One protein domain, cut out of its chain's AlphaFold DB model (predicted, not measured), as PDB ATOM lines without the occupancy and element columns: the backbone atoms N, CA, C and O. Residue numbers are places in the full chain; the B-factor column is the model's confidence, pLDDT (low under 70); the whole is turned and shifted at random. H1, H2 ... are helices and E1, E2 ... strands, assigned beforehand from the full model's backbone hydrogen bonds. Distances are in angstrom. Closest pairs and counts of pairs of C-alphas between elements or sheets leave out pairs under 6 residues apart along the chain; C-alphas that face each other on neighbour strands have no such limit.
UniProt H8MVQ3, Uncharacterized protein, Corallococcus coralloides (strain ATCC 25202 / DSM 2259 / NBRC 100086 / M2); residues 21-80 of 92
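AT A GLANCE: This is residues 21 to 80 of the 92 residues of an uncharacterized protein of Corallococcus coralloides (strain ATCC 25202 / DSM 2259 / NBRC 100086 / M2) (UniProt H8MVQ3). What shape do these atoms make? Two helices, H2 and H3, fold back on each other as a helical hairpin, with the loop of residues 54 to 65 at one end of the domain and the small strand hairpin E1 and E2 at the other. The short helix H1 packs on H2. What is it built of? The printed part has 60 residues, with three named helices and two named strands in the order H1, E1, E2, H2, H3; the sheet E1 - E2 is antiparallel, and the class is mostly helix. How large is its outline? It is compact by its radius of gyration of the C-alphas, 11.6 A, yet elongated, spanning 34 by 20 by 17 A.

HOW THE PARTS SIT: What does the first helix meet? H1, residues 21 to 24, touches H2, residues 44 to 53, and their closest C-alphas are those of Ala 22 and Val 47, 5.6 A apart. How do the strands pair? E1, residues 28 to 30, and E2, residues 37 to 39, form an antiparallel hairpin at 145 degrees; N 29 and O 38 are 2.9 A apart and N 38 and O 29 are 2.8 A apart, both within hydrogen-bond range. How does the last helix stand? H3, residues 66 to 79, touches H2 in a helical hairpin, opposite ways at a steep tilt of 38 degrees, with Thr 52 and Glu 66 the closest C-alphas at 5.8 A. The closest C-alphas of H3 and E2 are those of Leu 77 and Asn 39, 5.9 A apart; H1 and H3 are only just apart, at 8.1 A, and E1 and H2 are apart. What do the helices' backbones show? Every O i to N i+4 pair is within hydrogen-bond range in H2 and H3, while H1 is too short for such a pair.

IN THESE COORDINATES: Where does the first element begin? H1 begins with C-alpha 21 at (302.650, 269.854, 157.881). How long are the two longer helices? H2 measures 14.4 A from first to last C-alpha, and H3 measures 19.8 A. Where does the last element end? H3 ends with C-alpha 79 at (293.411, 257.721, 161.528).

THE WHOLE: How far does it reach? The two C-alphas farthest apart are those of Ser 33 and Gly 56, at 34.6 A. Is the printed part whole, and which link is long? It has no cut, and the link from H2 to H3, 12 residues, is long. Where is confidence low? The mean pLDDT of the printed part is 82.7, and residues 32 to 36 and 41 to 42 are under 70.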
ATOM      1  N   VAL A  21     301.290 269.808 157.321       88.38
ATOM      2  CA  VAL A  21     302.650 269.854 157.881       88.38
ATOM      3  C   VAL A  21     303.262 268.461 157.901       88.38
ATOM      4  O   VAL A  21     304.379 268.296 157.434       88.38
ATOM      5  N   ALA A  22     302.505 267.446 158.310       85.06
ATOM      6  CA  ALA A  22     302.945 266.061 158.276       85.06
ATOM      7  C   ALA A  22     303.311 265.607 156.853       85.06
ATOM      8  O   ALA A  22     304.326 264.949 156.676       85.06
ATOM      9  N   ILE A  23     302.565 266.015 155.817       85.69
ATOM     10  CA  ILE A  23     302.955 265.755 154.420       85.69
ATOM     11  C   ILE A  23     304.235 266.508 154.039       85.69
ATOM     12  O   ILE A  23     305.096 265.953 153.361       85.69
ATOM     13  N   ALA A  24     304.368 267.773 154.448       85.75
ATOM     14  CA  ALA A  24     305.548 268.582 154.144       85.75
ATOM     15  C   ALA A  24     306.824 268.032 154.804       85.75
ATOM     16  O   ALA A  24     307.881 268.050 154.178       85.75
ATOM     17  N   GLN A  25     306.697 267.503 156.022       84.31
ATOM     18  CA  GLN A  25     307.765 266.831 156.766       84.31
ATOM     19  C   GLN A  25     308.034 265.402 156.270       84.31
ATOM     20  O   GLN A  25     309.001 264.772 156.679       84.31
ATOM     21  N   GLY A  26     307.196 264.874 155.371       79.56
ATOM     22  CA  GLY A  26     307.294 263.493 154.898       79.56
ATOM     23  C   GLY A  26     306.791 262.462 155.907       79.56
ATOM     24  O   GLY A  26     306.946 261.266 155.673       79.56
ATOM     25  N   ALA A  27     306.156 262.904 156.997       82.75
ATOM     26  CA  ALA A  27     305.560 262.010 157.974       82.75
ATOM     27  C   ALA A  27     304.295 261.316 157.461       82.75
ATOM     28  O   ALA A  27     304.038 260.140 157.729       82.75
ATOM     29  N   LEU A  28     303.538 262.057 156.656       83.12
ATOM     30  CA  LEU A  28     302.469 261.532 155.830       83.12
ATOM     31  C   LEU A  28     302.879 261.609 154.361       83.12
ATOM     32  O   LEU A  28     303.607 262.503 153.939       83.12
ATOM     33  N   THR A  29     302.343 260.720 153.537       81.62
ATOM     34  CA  THR A  29     302.421 260.865 152.082       81.62
ATOM     35  C   THR A  29     301.037 261.030 151.504       81.62
ATOM     36  O   THR A  29     300.129 260.261 151.792       81.62
ATOM     37  N   ARG A  30     300.856 262.033 150.647       76.06
ATOM     38  CA  ARG A  30     299.584 262.203 149.950       76.06
ATOM     39  C   ARG A  30     299.420 261.105 148.905       76.06
ATOM     40  O   ARG A  30     300.188 261.053 147.945       76.06
ATOM     41  N   CYS A  31     298.391 260.278 149.039       72.88
ATOM     42  CA  CYS A  31     298.022 259.365 147.975       72.88
ATOM     43  C   CYS A  31     297.437 260.138 146.788       72.88
ATOM     44  O   CYS A  31     296.442 260.856 146.909       72.88
ATOM     45  N   ALA A  32     298.048 259.970 145.617       64.44
ATOM     46  CA  ALA A  32     297.628 260.639 144.389       64.44
ATOM     47  C   ALA A  32     296.270 260.143 143.857       64.44
ATOM     48  O   ALA A  32     295.581 260.901 143.180       64.44
ATOM     49  N   SER A  33     295.889 258.896 144.159       64.38
ATOM     50  CA  SER A  33     294.672 258.265 143.629       64.38
ATOM     51  C   SER A  33     293.395 258.745 144.311       64.38
ATOM     52  O   SER A  33     292.359 258.856 143.663       64.38
ATOM     53  N   GLU A  34     293.473 259.048 145.605       59.03
ATOM     54  CA  GLU A  34     292.289 259.242 146.449       59.03
ATOM     55  C   GLU A  34     292.345 260.554 147.251       59.03
ATOM     56  O   GLU A  34     291.364 260.988 147.841       59.03
ATOM     57  N   GLY A  35     293.490 261.246 147.238       61.94
ATOM     58  CA  GLY A  35     293.680 262.500 147.966       61.94
ATOM     59  C   GLY A  35     293.855 262.335 149.479       61.94
ATOM     60  O   GLY A  35     294.104 263.342 150.141       61.94
ATOM     61  N   HIS A  36     293.784 261.106 149.996       68.06
ATOM     62  CA  HIS A  36     294.022 260.750 151.395       68.06
ATOM     63  C   HIS A  36     295.509 260.836 151.768       68.06
ATOM     64  O   HIS A  36     296.389 260.666 150.919       68.06
ATOM     65  N   ALA A  37     295.794 261.122 153.038       74.56
ATOM     66  CA  ALA A  37     297.143 261.085 153.592       74.56
ATOM     67  C   ALA A  37     297.436 259.680 154.134       74.56
ATOM     68  O   ALA A  37     296.591 259.098 154.802       74.56
ATOM     69  N   LEU A  38     298.609 259.142 153.808       77.44
ATOM     70  CA  LEU A  38     299.065 257.816 154.217       77.44
ATOM     71  C   LEU A  38     300.091 257.941 155.323       77.44
ATOM     72  O   LEU A  38     301.022 258.742 155.180       77.44
ATOM     73  N   ASN A  39     299.960 257.128 156.364       76.25
ATOM     74  CA  ASN A  39     300.960 257.053 157.415       76.25
ATOM     75  C   ASN A  39     302.203 256.304 156.916       76.25
ATOM     76  O   ASN A  39     302.104 255.186 156.421       76.25
ATOM     77  N   GLN A  40     303.381 256.926 157.014       71.06
ATOM     78  CA  GLN A  40     304.653 256.287 156.657       71.06
ATOM     79  C   GLN A  40     305.432 255.741 157.861       71.06
ATOM     80  O   GLN A  40     306.615 255.435 157.720       71.06
ATOM     81  N   TYR A  41     304.800 255.599 159.032       65.00
ATOM     82  CA  TYR A  41     305.477 255.258 160.295       65.00
ATOM     83  C   TYR A  41     306.588 256.248 160.657       65.00
ATOM     84  O   TYR A  41     307.592 255.896 161.278       65.00
ATOM     85  N   ALA A  42     306.434 257.488 160.218       68.00
ATOM     86  CA  ALA A  42     307.405 258.520 160.483       68.00
ATOM     87  C   ALA A  42     307.244 259.079 161.891       68.00
ATOM     88  O   ALA A  42     306.185 258.976 162.511       68.00
ATOM     89  N   ASP A  43     308.321 259.686 162.371       81.25
ATOM     90  CA  ASP A  43     308.390 260.192 163.725       81.25
ATOM     91  C   ASP A  43     307.412 261.373 163.907       81.25
ATOM     92  O   ASP A  43     307.562 262.412 163.252       81.25
ATOM     93  N   PRO A  44     306.378 261.241 164.762       83.69
ATOM     94  CA  PRO A  44     305.411 262.311 164.987       83.69
ATOM     95  C   PRO A  44     306.059 263.550 165.609       83.69
ATOM     96  O   PRO A  44     305.512 264.648 165.491       83.69
ATOM     97  N   GLN A  45     307.218 263.402 166.258       86.06
ATOM     98  CA  GLN A  45     307.861 264.472 167.001       86.06
ATOM     99  C   GLN A  45     308.332 265.605 166.084       86.06
ATOM    100  O   GLN A  45     308.225 266.761 166.479       86.06
ATOM    101  N   GLU A  46     308.788 265.315 164.859       88.06
ATOM    102  CA  GLU A  46     309.205 266.361 163.906       88.06
ATOM    103  C   GLU A  46     308.027 267.251 163.482       88.06
ATOM    104  O   GLU A  46     308.157 268.471 163.369       88.06
ATOM    105  N   VAL A  47     306.846 266.651 163.303       88.56
ATOM    106  CA  VAL A  47     305.617 267.387 162.978       88.56
ATOM    107  C   VAL A  47     305.176 268.240 164.165       88.56
ATOM    108  O   VAL A  47     304.780 269.391 163.978       88.56
ATOM    109  N   ILE A  48     305.262 267.689 165.379       91.19
ATOM    110  CA  ILE A  48     304.932 268.404 166.616       91.19
ATOM    111  C   ILE A  48     305.876 269.592 166.803       91.19
ATOM    112  O   ILE A  48     305.392 270.696 167.024       91.19
ATOM    113  N   ASP A  49     307.190 269.405 166.663       91.19
ATOM    114  CA  ASP A  49     308.185 270.468 166.848       91.19
ATOM    115  C   ASP A  49     307.973 271.617 165.850       91.19
ATOM    116  O   ASP A  49     307.925 272.787 166.243       91.19
ATOM    117  N   GLU A  50     307.713 271.301 164.575       90.06
ATOM    118  CA  GLU A  50     307.411 272.336 163.583       90.06
ATOM    119  C   GLU A  50     306.093 273.065 163.879       90.06
ATOM    120  O   GLU A  50     306.005 274.291 163.732       90.06
ATOM    121  N   LEU A  51     305.050 272.345 164.300       90.06
ATOM    122  CA  LEU A  51     303.782 272.978 164.644       90.06
ATOM    123  C   LEU A  51     303.923 273.856 165.897       90.06
ATOM    124  O   LEU A  51     303.474 275.000 165.897       90.06
ATOM    125  N   THR A  52     304.615 273.376 166.926       91.31
ATOM    126  CA  THR A  52     304.896 274.130 168.151       91.31
ATOM    127  C   THR A  52     305.734 275.370 167.863       91.31
ATOM    128  O   THR A  52     305.431 276.449 168.372       91.31
ATOM    129  N   GLY A  53     306.732 275.276 166.978       89.94
ATOM    130  CA  GLY A  53     307.527 276.425 166.534       89.94
ATOM    131  C   GLY A  53     306.705 277.506 165.823       89.94
ATOM    132  O   GLY A  53     307.110 278.668 165.753       89.94
ATOM    133  N   ARG A  54     305.522 277.144 165.319       88.44
ATOM    134  CA  ARG A  54     304.562 278.043 164.670       88.44
ATOM    135  C   ARG A  54     303.414 278.449 165.596       88.44
ATOM    136  O   ARG A  54     302.570 279.249 165.176       88.44
ATOM    137  N   LEU A  55     303.370 277.960 166.834       88.25
ATOM    138  CA  LEU A  55     302.334 278.314 167.798       88.25
ATOM    139  C   LEU A  55     302.342 279.836 168.028       88.25
ATOM    140  O   LEU A  55     303.387 280.457 168.220       88.25
ATOM    141  N   GLY A  56     301.166 280.465 167.955       82.31
ATOM    142  CA  GLY A  56     301.030 281.926 168.034       82.31
ATOM    143  C   GLY A  56     301.264 282.676 166.715       82.31
ATOM    144  O   GLY A  56     301.169 283.905 166.690       82.31
ATOM    145  N   THR A  57     301.526 281.973 165.608       87.31
ATOM    146  CA  THR A  57     301.482 282.560 164.259       87.31
ATOM    147  C   THR A  57     300.049 282.589 163.708       87.31
ATOM    148  O   THR A  57     299.211 281.766 164.097       87.31
ATOM    149  N   PRO A  58     299.724 283.525 162.795       82.12
ATOM    150  CA  PRO A  58     298.419 283.543 162.139       82.12
ATOM    151  C   PRO A  58     298.159 282.219 161.405       82.12
ATOM    152  O   PRO A  58     298.997 281.759 160.626       82.12
ATOM    153  N   GLY A  59     296.994 281.613 161.656       77.81
ATOM    154  CA  GLY A  59     296.637 280.278 161.161       77.81
ATOM    155  C   GLY A  59     296.892 279.127 162.144       77.81
ATOM    156  O   GLY A  59     296.610 277.986 161.800       77.81
ATOM    157  N   MET A  60     297.389 279.408 163.355       84.94
ATOM    158  CA  MET A  60     297.468 278.447 164.469       84.94
ATOM    159  C   MET A  60     296.521 278.763 165.627       84.94
ATOM    160  O   MET A  60     296.640 278.191 166.701       84.94
ATOM    161  N   GLU A  61     295.548 279.644 165.410       84.00
ATOM    162  CA  GLU A  61     294.565 280.062 166.422       84.00
ATOM    163  C   GLU A  61     293.694 278.899 166.920       84.00
ATOM    164  O   GLU A  61     293.072 278.970 167.980       84.00
ATOM    165  N   CYS A  62     293.664 277.810 166.154       84.06
ATOM    166  CA  CYS A  62     292.998 276.589 166.549       84.06
ATOM    167  C   CYS A  62     293.775 275.810 167.610       84.06
ATOM    168  O   CYS A  62     293.114 275.097 168.351       84.06
ATOM    169  N   PHE A  63     295.095 275.953 167.737       86.62
ATOM    170  CA  PHE A  63     295.903 275.225 168.720       86.62
ATOM    171  C   PHE A  63     296.125 276.065 169.974       86.62
ATOM    172  O   PHE A  63     296.518 277.228 169.899       86.62
ATOM    173  N   GLU A  64     295.864 275.472 171.137       85.56
ATOM    174  CA  GLU A  64     295.932 276.178 172.426       85.56
ATOM    175  C   GLU A  64     297.260 275.936 173.157       85.56
ATOM    176  O   GLU A  64     297.744 276.826 173.855       85.56
ATOM    177  N   SER A  65     297.870 274.767 172.941       89.75
ATOM    178  CA  SER A  65     299.099 274.317 173.601       89.75
ATOM    179  C   SER A  65     299.849 273.303 172.731       89.75
ATOM    180  O   SER A  65     299.280 272.730 171.805       89.75
ATOM    181  N   GLU A  66     301.105 273.013 173.083       89.81
ATOM    182  CA  GLU A  66     301.868 271.893 172.506       89.81
ATOM    183  C   GLU A  66     301.156 270.542 172.702       89.81
ATOM    184  O   GLU A  66     301.106 269.739 171.779       89.81
ATOM    185  N   GLU A  67     300.540 270.305 173.867       90.19
ATOM    186  CA  GLU A  67     299.769 269.077 174.123       90.19
ATOM    187  C   GLU A  67     298.599 268.904 173.139       90.19
ATOM    188  O   GLU A  67     298.347 267.799 172.665       90.19
ATOM    189  N   ASP A  68     297.926 270.001 172.778       89.50
ATOM    190  CA  ASP A  68     296.812 270.008 171.819       89.50
ATOM    191  C   ASP A  68     297.301 269.673 170.398       89.50
ATOM    192  O   ASP A  68     296.647 268.940 169.655       89.50
ATOM    193  N   ILE A  69     298.498 270.152 170.043       90.56
ATOM    194  CA  ILE A  69     299.185 269.794 168.798       90.56
ATOM    195  C   ILE A  69     299.536 268.307 168.795       90.56
ATOM    196  O   ILE A  69     299.235 267.618 167.824       90.56
ATOM    197  N   ALA A  70     300.161 267.809 169.862       90.81
ATOM    198  CA  ALA A  70     300.581 266.416 169.959       90.81
ATOM    199  C   ALA A  70     299.390 265.454 169.859       90.81
ATOM    200  O   ALA A  70     299.458 264.476 169.116       90.81
ATOM    201  N   GLU A  71     298.279 265.762 170.536       90.31
ATOM    202  CA  GLU A  71     297.044 264.984 170.436       90.31
ATOM    203  C   GLU A  71     296.500 264.979 168.999       90.31
ATOM    204  O   GLU A  71     296.189 263.916 168.461       90.31
ATOM    205  N   ALA A  72     296.448 266.141 168.340       89.50
ATOM    206  CA  ALA A  72     295.966 266.246 166.964       89.50
ATOM    207  C   ALA A  72     296.875 265.513 165.960       89.50
ATOM    208  O   ALA A  72     296.375 264.843 165.059       89.50
ATOM    209  N   VAL A  73     298.199 265.606 166.121       89.88
ATOM    210  CA  VAL A  73     299.184 264.879 165.304       89.88
ATOM    211  C   VAL A  73     299.012 263.378 165.470       89.88
ATOM    212  O   VAL A  73     298.879 262.666 164.476       89.88
ATOM    213  N   GLN A  74     298.969 262.905 166.715       88.56
ATOM    214  CA  GLN A  74     298.807 261.489 167.010       88.56
ATOM    215  C   GLN A  74     297.494 260.953 166.442       88.56
ATOM    216  O   GLN A  74     297.493 259.881 165.845       88.56
ATOM    217  N   LYS A  75     296.404 261.712 166.586       86.88
ATOM    218  CA  LYS A  75     295.092 261.363 166.046       86.88
ATOM    219  C   LYS A  75     295.120 261.252 164.520       86.88
ATOM    220  O   LYS A  75     294.717 260.229 163.989       86.88
ATOM    221  N   VAL A  76     295.651 262.255 163.816       86.06
ATOM    222  CA  VAL A  76     295.739 262.228 162.344       86.06
ATOM    223  C   VAL A  76     296.587 261.058 161.855       86.06
ATOM    224  O   VAL A  76     296.243 260.441 160.854       86.06
ATOM    225  N   LEU A  77     297.693 260.751 162.534       83.81
ATOM    226  CA  LEU A  77     298.544 259.619 162.173       83.81
ATOM    227  C   LEU A  77     297.866 258.272 162.455       83.81
ATOM    228  O   LEU A  77     298.019 257.355 161.656       83.81
ATOM    229  N   ASP A  78     297.121 258.152 163.554       83.69
ATOM    230  CA  ASP A  78     296.357 256.946 163.906       83.69
ATOM    231  C   ASP A  78     295.172 256.710 162.951       83.69
ATOM    232  O   ASP A  78     294.900 255.578 162.561       83.69
ATOM    233  N   GLU A  79     294.505 257.783 162.508       82.12
ATOM    234  CA  GLU A  79     293.411 257.721 161.528       82.12
ATOM    235  C   GLU A  79     293.905 257.593 160.076       82.12
ATOM    236  O   GLU A  79     293.147 257.170 159.197       82.12
ATOM    237  N   ALA A  80     295.157 257.963 159.794       80.38
ATOM    238  CA  ALA A  80     295.729 257.865 158.459       80.38
ATOM    239  C   ALA A  80     296.009 256.395 158.104       80.38
ATOM    240  O   ALA A  80     296.774 255.731 158.803       80.38
TER     241      ALA A  80